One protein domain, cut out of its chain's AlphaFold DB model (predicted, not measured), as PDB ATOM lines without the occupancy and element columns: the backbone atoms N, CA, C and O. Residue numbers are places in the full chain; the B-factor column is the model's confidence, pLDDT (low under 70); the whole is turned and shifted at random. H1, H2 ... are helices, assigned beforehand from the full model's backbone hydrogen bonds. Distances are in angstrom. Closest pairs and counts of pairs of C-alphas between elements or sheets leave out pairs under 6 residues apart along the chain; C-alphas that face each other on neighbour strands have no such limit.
ATOM      1  N   THR A   2     165.795 196.593 209.427       86.12
ATOM      2  CA  THR A   2     165.939 197.583 210.524       86.12
ATOM      3  C   THR A   2     167.377 197.823 210.982       86.12
ATOM      4  O   THR A   2     167.682 198.923 211.440       86.12
ATOM      5  N   THR A   3     168.290 196.868 210.802       94.00
ATOM      6  CA  THR A   3     169.707 197.013 211.174       94.00
ATOM      7  C   THR A   3     170.560 197.424 209.971       94.00
ATOM      8  O   THR A   3     170.189 197.176 208.823       94.00
ATOM      9  N   SER A   4     171.716 198.047 210.221       95.12
ATOM     10  CA  SER A   4     172.649 198.428 209.150       95.12
ATOM     11  C   SER A   4     173.202 197.206 208.410       95.12
ATOM     12  O   SER A   4     173.356 197.261 207.195       95.12
ATOM     13  N   ILE A   5     173.413 196.081 209.109       96.19
ATOM     14  CA  ILE A   5     173.876 194.828 208.492       96.19
ATOM     15  C   ILE A   5     172.825 194.213 207.557       96.19
ATOM     16  O   ILE A   5     173.161 193.769 206.464       96.19
ATOM     17  N   ASP A   6     171.545 194.259 207.935       97.25
ATOM     18  CA  ASP A   6     170.428 193.802 207.102       97.25
ATOM     19  C   ASP A   6     170.259 194.685 205.859       97.25
ATOM     20  O   ASP A   6     170.128 194.175 204.748       97.25
ATOM     21  N   ARG A   7     170.377 196.014 206.011       97.50
ATOM     22  CA  ARG A   7     170.384 196.943 204.867       97.50
ATOM     23  C   ARG A   7     171.567 196.697 203.930       97.50
ATOM     24  O   ARG A   7     171.372 196.647 202.719       97.50
ATOM     25  N   ALA A   8     172.771 196.517 204.468       97.75
ATOM     26  CA  ALA A   8     173.958 196.234 203.669       97.75
ATOM     27  C   ALA A   8     173.829 194.903 202.911       97.75
ATOM     28  O   ALA A   8     174.150 194.843 201.725       97.75
ATOM     29  N   ALA A   9     173.315 193.853 203.564       97.81
ATOM     30  CA  ALA A   9     173.099 192.549 202.940       97.81
ATOM     31  C   ALA A   9     172.069 192.618 201.803       97.81
ATOM     32  O   ALA A   9     172.286 192.035 200.736       97.81
ATOM     33  N   PHE A  10     170.982 193.364 202.006       98.00
ATOM     34  CA  PHE A  10     169.972 193.609 200.981       98.00
ATOM     35  C   PHE A  10     170.552 194.361 199.778       98.00
ATOM     36  O   PHE A  10     170.416 193.901 198.645       98.00
ATOM     37  N   ILE A  11     171.259 195.473 200.017       97.62
ATOM     38  CA  ILE A  11     171.904 196.272 198.962       97.62
ATOM     39  C   ILE A  11     172.911 195.432 198.175       97.62
ATOM     40  O   ILE A  11     172.957 195.535 196.954       97.62
ATOM     41  N   ALA A  12     173.696 194.593 198.849       97.88
ATOM     42  CA  ALA A  12     174.674 193.731 198.197       97.88
ATOM     43  C   ALA A  12     174.032 192.723 197.243       97.88
ATOM     44  O   ALA A  12     174.480 192.576 196.107       97.88
ATOM     45  N   ASN A  13     172.961 192.063 197.686       98.19
ATOM     46  CA  ASN A  13     172.253 191.101 196.854       98.19
ATOM     47  C   ASN A  13     171.552 191.790 195.683       98.19
ATOM     48  O   ASN A  13     171.782 191.408 194.543       98.19
ATOM     49  N   VAL A  14     170.792 192.859 195.933       97.88
ATOM     50  CA  VAL A  14     170.136 193.621 194.859       97.88
ATOM     51  C   VAL A  14     171.158 194.192 193.878       97.88
ATOM     52  O   VAL A  14     170.970 194.120 192.666       97.88
ATOM     53  N   GLY A  15     172.261 194.744 194.385       97.31
ATOM     54  CA  GLY A  15     173.342 195.289 193.574       97.31
ATOM     55  C   GLY A  15     173.934 194.241 192.638       97.31
ATOM     56  O   GLY A  15     174.081 194.518 191.453       97.31
ATOM     57  N   HIS A  16     174.192 193.029 193.124       97.25
ATOM     58  CA  HIS A  16     174.681 191.949 192.272       97.25
ATOM     59  C   HIS A  16     173.651 191.530 191.206       97.25
ATOM     60  O   HIS A  16     173.959 191.528 190.016       97.25
ATOM     61  N   GLU A  17     172.410 191.241 191.616       95.69
ATOM     62  CA  GLU A  17     171.347 190.710 190.738       95.69
ATOM     63  C   GLU A  17     170.931 191.658 189.604       95.69
ATOM     64  O   GLU A  17     170.341 191.242 188.603       95.69
ATOM     65  N   THR A  18     171.211 192.949 189.763       95.94
ATOM     66  CA  THR A  18     170.795 194.004 188.828       95.94
ATOM     67  C   THR A  18     171.958 194.604 188.041       95.94
ATOM     68  O   THR A  18     171.759 195.550 187.274       95.94
ATOM     69  N   GLY A  19     173.184 194.103 188.243       95.06
ATOM     70  CA  GLY A  19     174.385 194.722 187.683       95.06
ATOM     71  C   GLY A  19     174.552 196.166 188.164       95.06
ATOM     72  O   GLY A  19     174.742 197.074 187.361       95.06
ATOM     73  N   GLN A  20     174.435 196.378 189.475       95.19
ATOM     74  CA  GLN A  20     174.471 197.673 190.158       95.19
ATOM     75  C   GLN A  20     173.348 198.626 189.718       95.19
ATOM     76  O   GLN A  20     173.588 199.793 189.417       95.19
ATOM     77  N   LEU A  21     172.105 198.131 189.717       95.50
ATOM     78  CA  LEU A  21     170.887 198.860 189.332       95.50
ATOM     79  C   LEU A  21     170.844 199.288 187.854       95.50
ATOM     80  O   LEU A  21     170.047 200.151 187.486       95.50
ATOM     81  N   ALA A  22     171.679 198.687 187.001       95.31
ATOM     82  CA  ALA A  22     171.729 198.994 185.575       95.31
ATOM     83  C   ALA A  22     170.572 198.358 184.785       95.31
ATOM     84  O   ALA A  22     170.161 198.901 183.759       95.31
ATOM     85  N   SER A  23     170.042 197.216 185.240       94.50
ATOM     86  CA  SER A  23     168.884 196.558 184.626       94.50
ATOM     87  C   SER A  23     168.020 195.827 185.654       94.50
ATOM     88  O   SER A  23     168.526 195.239 186.607       94.50
ATOM     89  N   PHE A  24     166.708 195.812 185.409       95.94
ATOM     90  CA  PHE A  24     165.702 195.081 186.197       95.94
ATOM     91  C   PHE A  24     164.917 194.072 185.353       95.94
ATOM     92  O   PHE A  24     163.840 193.631 185.747       95.94
ATOM     93  N   SER A  25     165.402 193.749 184.157       94.38
ATOM     94  CA  SER A  25     164.791 192.751 183.282       94.38
ATOM     95  C   SER A  25     165.884 191.964 182.593       94.38
ATOM     96  O   SER A  25     166.842 192.541 182.069       94.38
ATOM     97  N   ALA A 107     149.781 193.872 185.632       98.25
ATOM     98  CA  ALA A 107     150.224 195.159 186.167       98.25
ATOM     99  C   ALA A 107     151.446 195.013 187.090       98.25
ATOM    100  O   ALA A 107     152.393 195.794 186.998       98.25
ATOM    101  N   PHE A 108     151.457 193.986 187.944       98.44
ATOM    102  CA  PHE A 108     152.614 193.653 188.769       98.44
ATOM    103  C   PHE A 108     153.827 193.298 187.903       98.44
ATOM    104  O   PHE A 108     154.931 193.768 188.179       98.44
ATOM    105  N   ALA A 109     153.627 192.528 186.828       97.69
ATOM    106  CA  ALA A 109     154.713 192.120 185.948       97.69
ATOM    107  C   ALA A 109     155.417 193.304 185.271       97.69
ATOM    108  O   ALA A 109     156.647 193.318 185.165       97.69
ATOM    109  N   ASP A 110     154.668 194.320 184.859       97.50
ATOM    110  CA  ASP A 110     155.253 195.550 184.325       97.50
ATOM    111  C   ASP A 110     155.901 196.388 185.433       97.50
ATOM    112  O   ASP A 110     157.019 196.890 185.283       97.50
ATOM    113  N   TRP A 111     155.237 196.489 186.586       98.25
ATOM    114  CA  TRP A 111     155.697 197.299 187.707       98.25
ATOM    115  C   TRP A 111     157.041 196.841 188.276       98.25
ATOM    116  O   TRP A 111     157.905 197.688 188.522       98.25
ATOM    117  N   VAL A 112     157.280 195.532 188.436       97.75
ATOM    118  CA  VAL A 112     158.555 195.028 188.991       97.75
ATOM    119  C   VAL A 112     159.772 195.384 188.139       97.75
ATOM    120  O   VAL A 112     160.890 195.340 188.638       97.75
ATOM    121  N   ARG A 113     159.578 195.769 186.871       96.69
ATOM    122  CA  ARG A 113     160.659 196.187 185.963       96.69
ATOM    123  C   ARG A 113     160.954 197.691 186.032       96.69
ATOM    124  O   ARG A 113     161.876 198.164 185.374       96.69
ATOM    125  N   THR A 114     160.206 198.443 186.839       97.25
ATOM    126  CA  THR A 114     160.516 199.839 187.186       97.25
ATOM    127  C   THR A 114     161.505 199.901 188.357       97.25
ATOM    128  O   THR A 114     161.529 198.970 189.162       97.25
ATOM    129  N   PRO A 115     162.280 200.991 188.536       96.69
ATOM    130  CA  PRO A 115     163.170 201.118 189.693       96.69
ATOM    131  C   PRO A 115     162.446 200.973 191.040       96.69
ATOM    132  O   PRO A 115     162.919 200.268 191.925       96.69
ATOM    133  N   GLU A 116     161.273 201.595 191.199       97.56
ATOM    134  CA  GLU A 116     160.494 201.484 192.437       97.56
ATOM    135  C   GLU A 116     160.008 200.048 192.666       97.56
ATOM    136  O   GLU A 116     160.207 199.488 193.749       97.56
ATOM    137  N   GLY A 117     159.385 199.445 191.650       98.06
ATOM    138  CA  GLY A 117     158.847 198.096 191.763       98.06
ATOM    139  C   GLY A 117     159.924 197.043 191.963       98.06
ATOM    140  O   GLY A 117     159.737 196.133 192.770       98.06
ATOM    141  N   ALA A 118     161.083 197.197 191.328       98.06
ATOM    142  CA  ALA A 118     162.222 196.305 191.493       98.06
ATOM    143  C   ALA A 118     162.703 196.250 192.948       98.06
ATOM    144  O   ALA A 118     162.884 195.165 193.498       98.06
ATOM    145  N   ILE A 119     162.866 197.410 193.592       98.00
ATOM    146  CA  ILE A 119     163.344 197.486 194.978       98.00
ATOM    147  C   ILE A 119     162.265 197.036 195.964       98.00
ATOM    148  O   ILE A 119     162.557 196.308 196.914       98.00
ATOM    149  N   ARG A 120     161.005 197.429 195.747       98.19
ATOM    150  CA  ARG A 120     159.904 197.044 196.641       98.19
ATOM    151  C   ARG A 120     159.590 195.552 196.576       98.19
ATOM    152  O   ARG A 120     159.439 194.932 197.626       98.19
ATOM    153  N   SER A 121     159.539 194.966 195.381       98.12
ATOM    154  CA  SER A 121     159.352 193.515 195.219       98.12
ATOM    155  C   SER A 121     160.521 192.720 195.807       98.12
ATOM    156  O   SER A 121     160.287 191.726 196.492       98.12
ATOM    157  N   ALA A 122     161.761 193.205 195.665       98.12
ATOM    158  CA  ALA A 122     162.909 192.617 196.353       98.12
ATOM    159  C   ALA A 122     162.753 192.667 197.880       98.12
ATOM    160  O   ALA A 122     163.027 191.683 198.567       98.12
ATOM    161  N   GLY A 123     162.266 193.788 198.425       98.00
ATOM    162  CA  GLY A 123     161.964 193.918 199.851       98.00
ATOM    163  C   GLY A 123     160.884 192.941 200.331       98.00
ATOM    164  O   GLY A 123     161.026 192.352 201.404       98.00
ATOM    165  N   TRP A 124     159.838 192.725 199.526       97.44
ATOM    166  CA  TRP A 124     158.807 191.720 199.795       97.44
ATOM    167  C   TRP A 124     159.393 190.307 199.851       97.44
ATOM    168  O   TRP A 124     159.190 189.612 200.843       97.44
ATOM    169  N   PHE A 125     160.171 189.895 198.851       97.25
ATOM    170  CA  PHE A 125     160.833 188.588 198.864       97.25
ATOM    171  C   PHE A 125     161.757 188.429 200.073       97.25
ATOM    172  O   PHE A 125     161.710 187.414 200.766       97.25
ATOM    173  N   TRP A 126     162.545 189.459 200.396       97.75
ATOM    174  CA  TRP A 126     163.426 189.449 201.565       97.75
ATOM    175  C   TRP A 126     162.658 189.165 202.862       97.75
ATOM    176  O   TRP A 126     163.112 188.400 203.719       97.75
ATOM    177  N   GLN A 127     161.460 189.742 202.990       96.50
ATOM    178  CA  GLN A 127     160.550 189.485 204.101       96.50
ATOM    179  C   GLN A 127     159.933 188.081 204.033       96.50
ATOM    180  O   GLN A 127     159.970 187.359 205.032       96.50
ATOM    181  N   ALA A 128     159.386 187.691 202.880       94.44
ATOM    182  CA  ALA A 128     158.696 186.418 202.670       94.44
ATOM    183  C   ALA A 128     159.612 185.212 202.944       94.44
ATOM    184  O   ALA A 128     159.189 184.238 203.562       94.44
ATOM    185  N   HIS A 129     160.894 185.324 202.587       95.06
ATOM    186  CA  HIS A 129     161.920 184.304 202.817       95.06
ATOM    187  C   HIS A 129     162.675 184.478 204.147       95.06
ATOM    188  O   HIS A 129     163.626 183.750 204.428       95.06
ATOM    189  N   ARG A 130     162.243 185.419 205.002       95.69
ATOM    190  CA  ARG A 130     162.802 185.691 206.341       95.69
ATOM    191  C   ARG A 130     164.314 185.957 206.343       95.69
ATOM    192  O   ARG A 130     164.994 185.667 207.330       95.69
ATOM    193  N   ILE A 131     164.835 186.555 205.274       97.62
ATOM    194  CA  ILE A 131     166.278 186.728 205.059       97.62
ATOM    195  C   ILE A 131     166.888 187.673 206.102       97.62
ATOM    196  O   ILE A 131     167.971 187.406 206.621       97.62
ATOM    197  N   SER A 132     166.143 188.696 206.539       97.38
ATOM    198  CA  SER A 132     166.575 189.587 207.627       97.38
ATOM    199  C   SER A 132     166.985 188.846 208.903       97.38
ATOM    200  O   SER A 132     167.862 189.316 209.624       97.38
ATOM    201  N   ALA A 133     166.388 187.687 209.211       96.31
ATOM    202  CA  ALA A 133     166.760 186.923 210.401       96.31
ATOM    203  C   ALA A 133     168.200 186.384 210.322       96.31
ATOM    204  O   ALA A 133     168.865 186.300 211.350       96.31
ATOM    205  N   ARG A 134     168.684 186.067 209.114       96.00
ATOM    206  CA  ARG A 134     170.062 185.626 208.852       96.00
ATOM    207  C   ARG A 134     171.032 186.796 208.912       96.00
ATOM    208  O   ARG A 134     171.993 186.758 209.678       96.00
ATOM    209  N   ALA A 135     170.715 187.881 208.210       96.88
ATOM    210  CA  ALA A 135     171.549 189.078 208.223       96.88
ATOM    211  C   ALA A 135     171.760 189.617 209.648       96.88
ATOM    212  O   ALA A 135     172.878 189.948 210.035       96.88
ATOM    213  N   ASN A 136     170.703 189.633 210.468       96.44
ATOM    214  CA  ASN A 136     170.758 190.137 211.843       96.44
ATOM    215  C   ASN A 136     171.628 189.300 212.795       96.44
ATOM    216  O   ASN A 136     172.005 189.811 213.847       96.44
ATOM    217  N   VAL A 137     171.965 188.055 212.443       96.44
ATOM    218  CA  VAL A 137     172.919 187.221 213.199       96.44
ATOM    219  C   VAL A 137     174.301 187.160 212.537       96.44
ATOM    220  O   VAL A 137     175.137 186.357 212.937       96.44
ATOM    221  N   GLY A 138     174.557 188.009 211.535       95.56
ATOM    222  CA  GLY A 138     175.834 188.071 210.817       95.56
ATOM    223  C   GLY A 138     176.004 187.022 209.715       95.56
ATOM    224  O   GLY A 138     177.087 186.920 209.145       95.56
ATOM    225  N   ASP A 139     174.955 186.265 209.384       97.25
ATOM    226  CA  ASP A 139     174.988 185.223 208.353       97.25
ATOM    227  C   ASP A 139     174.710 185.819 206.962       97.25
ATOM    228  O   ASP A 139     173.618 185.696 206.404       97.25
ATOM    229  N   PHE A 140     175.700 186.539 206.422       98.00
ATOM    230  CA  PHE A 140     175.615 187.132 205.083       98.00
ATOM    231  C   PHE A 140     175.605 186.068 203.975       98.00
ATOM    232  O   PHE A 140     174.840 186.187 203.023       98.00
ATOM    233  N   ASP A 141     176.400 185.010 204.132       98.00
ATOM    234  CA  ASP A 141     176.437 183.863 203.221       98.00
ATOM    235  C   ASP A 141     175.052 183.228 203.065       98.00
ATOM    236  O   ASP A 141     174.537 183.108 201.957       98.00
ATOM    237  N   GLY A 142     174.357 182.989 204.179       97.69
ATOM    238  CA  GLY A 142     172.990 182.498 204.140       97.69
ATOM    239  C   GLY A 142     171.978 183.437 203.501       97.69
ATOM    240  O   GLY A 142     170.968 182.969 202.980       97.69
ATOM    241  N   CYS A 143     172.236 184.746 203.490       98.06
ATOM    242  CA  CYS A 143     171.417 185.672 202.714       98.06
ATOM    243  C   CYS A 143     171.629 185.468 201.211       98.06
ATOM    244  O   CYS A 143     170.653 185.406 200.464       98.06
ATOM    245  N   CYS A 144     172.885 185.336 200.779       97.88
ATOM    246  CA  CYS A 144     173.241 185.105 199.382       97.88
ATOM    247  C   CYS A 144     172.683 183.776 198.862       97.88
ATOM    248  O   CYS A 144     172.127 183.741 197.766       97.88
ATOM    249  N   ASP A 145     172.746 182.712 199.662       97.00
ATOM    250  CA  ASP A 145     172.202 181.405 199.288       97.00
ATOM    251  C   ASP A 145     170.680 181.440 199.143       97.00
ATOM    252  O   ASP A 145     170.125 180.898 198.191       97.00
ATOM    253  N   LEU A 146     169.971 182.113 200.054       96.81
ATOM    254  CA  LEU A 146     168.513 182.224 199.960       96.81
ATOM    255  C   LEU A 146     168.074 182.997 198.713       96.81
ATOM    256  O   LEU A 146     167.069 182.634 198.108       96.81
ATOM    257  N   VAL A 147     168.825 184.028 198.315       96.12
ATOM    258  CA  VAL A 147     168.554 184.781 197.083       96.12
ATOM    259  C   VAL A 147     168.895 183.954 195.841       96.12
ATOM    260  O   VAL A 147     168.091 183.890 194.919       96.12
ATOM    261  N   ASN A 148     170.064 183.311 195.804       94.12
ATOM    262  CA  ASN A 148     170.579 182.682 194.587       94.12
ATOM    263  C   ASN A 148     170.164 181.209 194.403       94.12
ATOM    264  O   ASN A 148     169.936 180.768 193.278       94.12
ATOM    265  N   LEU A 149     170.084 180.449 195.494       91.88
ATOM    266  CA  LEU A 149     169.835 179.001 195.519       91.88
ATOM    267  C   LEU A 149     168.459 178.644 196.107       91.88
ATOM    268  O   LEU A 149     168.021 177.493 196.022       91.88
ATOM    269  N   GLY A 150     167.778 179.604 196.740       92.44
ATOM    270  CA  GLY A 150     166.472 179.417 197.381       92.44
ATOM    271  C   GLY A 150     166.516 178.700 198.738       92.44
ATOM    272  O   GLY A 150     165.477 178.541 199.377       92.44
ATOM    273  N   HIS A 151     167.692 178.271 199.202       93.56
ATOM    274  CA  HIS A 151     167.897 177.584 200.480       93.56
ATOM    275  C   HIS A 151     169.338 177.771 200.966       93.56
ATOM    276  O   HIS A 151     170.226 177.990 200.154       93.56
ATOM    277  N   LYS A 152     169.575 177.665 202.281       94.00
ATOM    278  CA  LYS A 152     170.926 177.732 202.871       94.00
ATOM    279  C   LYS A 152     171.715 176.453 202.580       94.00
ATOM    280  O   LYS A 152     171.161 175.365 202.746       94.00
ATOM    281  N   THR A 153     173.002 176.583 202.262       95.00
ATOM    282  CA  THR A 153     173.952 175.460 202.167       95.00
ATOM    283  C   THR A 153     174.942 175.472 203.341       95.00
ATOM    284  O   THR A 153     175.044 176.455 204.071       95.00
ATOM    285  N   ASP A 154     175.711 174.402 203.554       94.69
ATOM    286  CA  ASP A 154     176.807 174.431 204.542       94.69
ATOM    287  C   ASP A 154     178.059 175.152 204.011       94.69
ATOM    288  O   ASP A 154     178.953 175.529 204.775       94.69
ATOM    289  N   LYS A 155     178.165 175.325 202.689       95.88
ATOM    290  CA  LYS A 155     179.395 175.757 202.038       95.88
ATOM    291  C   LYS A 155     179.453 177.279 201.879       95.88
ATOM    292  O   LYS A 155     178.978 177.833 200.908       95.88
ATOM    293  N   VAL A 156     180.261 177.875 202.750       95.94
ATOM    294  CA  VAL A 156     181.165 179.016 202.510       95.94
ATOM    295  C   VAL A 156     181.226 179.644 201.101       95.94
ATOM    296  O   VAL A 156     182.189 179.324 200.398       95.94
ATOM    297  N   GLY A 157     180.328 180.537 200.683       94.94
ATOM    298  CA  GLY A 157     180.502 181.351 199.477       94.94
ATOM    299  C   GLY A 157     180.295 180.600 198.162       94.94
ATOM    300  O   GLY A 157     180.997 180.861 197.181       94.94
ATOM    301  N   ASP A 158     179.370 179.642 198.146       95.25
ATOM    302  CA  ASP A 158     179.004 178.876 196.953       95.25
ATOM    303  C   ASP A 158     177.876 179.504 196.120       95.25
ATOM    304  O   ASP A 158     177.688 179.112 194.965       95.25
ATOM    305  N   SER A 159     177.201 180.529 196.647       94.75
ATOM    306  CA  SER A 159     176.308 181.383 195.860       94.75
ATOM    307  C   SER A 159     177.001 181.968 194.616       94.75
ATOM    308  O   SER A 159     178.141 182.454 194.649       94.75
ATOM    309  N   ILE A 160     176.288 181.975 193.488       94.00
ATOM    310  CA  ILE A 160     176.767 182.632 192.270       94.00
ATOM    311  C   ILE A 160     176.941 184.127 192.563       94.00
ATOM    312  O   ILE A 160     176.050 184.799 193.094       94.00
ATOM    313  N   GLY A 161     178.124 184.638 192.214       95.50
ATOM    314  CA  GLY A 161     178.474 186.037 192.435       95.50
ATOM    315  C   GLY A 161     178.984 186.368 193.833       95.50
ATOM    316  O   GLY A 161     179.132 187.550 194.132       95.50
ATOM    317  N   TRP A 162     179.285 185.370 194.674       97.38
ATOM    318  CA  TRP A 162     179.746 185.566 196.056       97.38
ATOM    319  C   TRP A 162     180.785 186.686 196.225       97.38
ATOM    320  O   TRP A 162     180.608 187.571 197.059       97.38
ATOM    321  N   ALA A 163     181.851 186.685 195.416       97.81
ATOM    322  CA  ALA A 163     182.925 187.673 195.526       97.81
ATOM    323  C   ALA A 163     182.440 189.117 195.289       97.81
ATOM    324  O   ALA A 163     182.853 190.031 196.002       97.81
ATOM    325  N   ASP A 164     181.542 189.315 194.323       98.12
ATOM    326  CA  ASP A 164     180.960 190.621 194.010       98.12
ATOM    327  C   ASP A 164     179.978 191.064 195.105       98.12
ATOM    328  O   ASP A 164     180.098 192.166 195.644       98.12
ATOM    329  N   ARG A 165     179.090 190.159 195.548       98.25
ATOM    330  CA  ARG A 165     178.188 190.399 196.687       98.25
ATOM    331  C   ARG A 165     178.968 190.804 197.938       98.25
ATOM    332  O   ARG A 165     178.621 191.788 198.587       98.25
ATOM    333  N   LEU A 166     180.044 190.086 198.263       98.06
ATOM    334  CA  LEU A 166     180.888 190.371 199.423       98.06
ATOM    335  C   LEU A 166     181.593 191.729 199.308       98.06
ATOM    336  O   LEU A 166     181.690 192.451 200.304       98.06
ATOM    337  N   ALA A 167     182.053 192.104 198.113       98.06
ATOM    338  CA  ALA A 167     182.656 193.412 197.874       98.06
ATOM    339  C   ALA A 167     181.647 194.554 198.094       98.06
ATOM    340  O   ALA A 167     181.946 195.505 198.825       98.06
ATOM    341  N   ILE A 168     180.433 194.437 197.540       98.00
ATOM    342  CA  ILE A 168     179.365 195.430 197.728       98.00
ATOM    343  C   ILE A 168     178.952 195.498 199.201       98.00
ATOM    344  O   ILE A 168     178.859 196.591 199.757       98.00
ATOM    345  N   PHE A 169     178.765 194.351 199.860       97.81
ATOM    346  CA  PHE A 169     178.419 194.276 201.281       97.81
ATOM    347  C   PHE A 169     179.459 194.971 202.160       97.81
ATOM    348  O   PHE A 169     179.116 195.827 202.975       97.81
ATOM    349  N   THR A 170     180.740 194.663 201.943       97.19
ATOM    350  CA  THR A 170     181.851 195.283 202.677       97.19
ATOM    351  C   THR A 170     181.839 196.798 202.507       97.19
ATOM    352  O   THR A 170     182.023 197.532 203.477       97.19
ATOM    353  N   ARG A 171     181.573 197.287 201.290       96.62
ATOM    354  CA  ARG A 171     181.470 198.723 201.026       96.62
ATOM    355  C   ARG A 171     180.244 199.350 201.690       96.62
ATOM    356  O   ARG A 171     180.359 200.428 202.268       96.62
ATOM    357  N   ALA A 172     179.097 198.680 201.639       96.06
ATOM    358  CA  ALA A 172     177.852 199.131 202.253       96.06
ATOM    359  C   ALA A 172     177.962 199.221 203.786       96.06
ATOM    360  O   ALA A 172     177.430 200.149 204.383       96.06
ATOM    361  N   MET A 173     178.723 198.326 204.421       96.12
ATOM    362  CA  MET A 173     178.999 198.368 205.864       96.12
ATOM    363  C   MET A 173     179.883 199.552 206.299       96.12
ATOM    364  O   MET A 173     179.922 199.870 207.484       96.12
ATOM    365  N   GLN A 174     180.596 200.207 205.373       94.62
ATOM    366  CA  GLN A 174     181.442 201.376 205.662       94.62
ATOM    367  C   GLN A 174     180.683 202.706 205.614       94.62
ATOM    368  O   GLN A 174     181.241 203.738 205.988       94.62
ATOM    369  N   VAL A 175     179.445 202.711 205.122       89.50
ATOM    370  CA  VAL A 175     178.616 203.914 205.037       89.50
ATOM    371  C   VAL A 175     177.503 203.845 206.078       89.50
ATOM    372  O   VAL A 175     176.954 202.778 206.347       89.50
ATOM    373  N   SER A 176     177.174 204.979 206.696       71.00
ATOM    374  CA  SER A 176     176.050 205.054 207.633       71.00
ATOM    375  C   SER A 176     174.733 204.919 206.866       71.00
ATOM    376  O   SER A 176     174.240 205.896 206.303       71.00
ATOM    377  N   LEU A 177     174.205 203.694 206.819       71.69
ATOM    378  CA  LEU A 177     172.883 203.342 206.288       71.69
ATOM    379  C   LEU A 177     171.813 203.421 207.361       71.69
ATOM    380  O   LEU A 177     172.132 203.130 208.537       71.69
TER     381      LEU A 177
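Overview. This is residues 2 to 25 and 107 to 177 of the 177 residues of the protein "Putative chitinase" of Rugamonas sp. SG757 (UniProt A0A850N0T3). Helix H1 runs through the middle of a compact cluster of helices: H6 crosses it closely on one side, H3 slants past it more loosely on the opposite side, and H4 and H5 pack on it from a third side. Short H2 lies beyond the first end of H3, far out along the longest axis, while residues 149 to 156 loop out beyond H5 on the side away from H1. The printed part has 95 residues with six named helices, H1 to H6 in order along the chain, and no named strand; the class is all helix. It is compact, with a radius of gyration of the C-alphas of 12.8 A, and spans 38 by 29 by 24 A.

Along the chain. H1, residues 4 to 17, begins with C-alpha 4 at (172.649, 198.428, 209.150) and is 20.0 A long from first to last C-alpha. H3, residues 115 to 128, also has 14 residues and is 20.1 A long; its C-alpha 115 is at (163.170, 201.118, 189.693). H6, residues 162 to 172, is 15.0 A long and ends with C-alpha 172 at (177.852, 199.131, 202.253). H5, residues 140 to 148, is 12.5 A long. H2, residues 107 to 111, and H4, residues 131 to 135, have five residues each and measure 6.1 A and 6.6 A.

Arrangement. H1 is the hub, touching four helices. It touches H6 at a steep tilt of 45 degrees, opposite ways, the closest C-alphas being those of Ala 12 and Phe 169, 4.9 A apart. With residues 9 to 13 alone it touches H5, closest at the C-alphas of Ala 9 and Phe 140, 6.3 A; the tilt of 36 degrees, the same way, is only just steep. With residues 5 to 9 alone it touches H4, closest at the C-alphas of Asp 6 and Ala 135, 5.0 A. H1 and H3 only just touch, with 3 pairs of C-alphas within 8 A, the closest those of Val 14 and Ala 122 at 7.4 A; they run opposite ways at a steep tilt of 60 degrees. The helix packing is mostly crossed, lines at steep tilts. H4 touches H5, closest at the C-alphas of Ile 131 and Cys 143, 5.7 A. H2 is close to H3 but not clearly touching, and H3 and H6 are apart. In each of the six helices every O i to N i+4 pair is within hydrogen-bond range.

Size, cuts and confidence. The C-alphas farthest apart, those of Ala 107 and Val 156, are 38.5 A apart. Residues 26 to 106 are not printed, and C-alphas 25 and 107 are 15.0 A apart across this cut. The link from H5 to H6, 13 residues, is long. Mean pLDDT of the printed part is 95.9, and no printed residue is under 70.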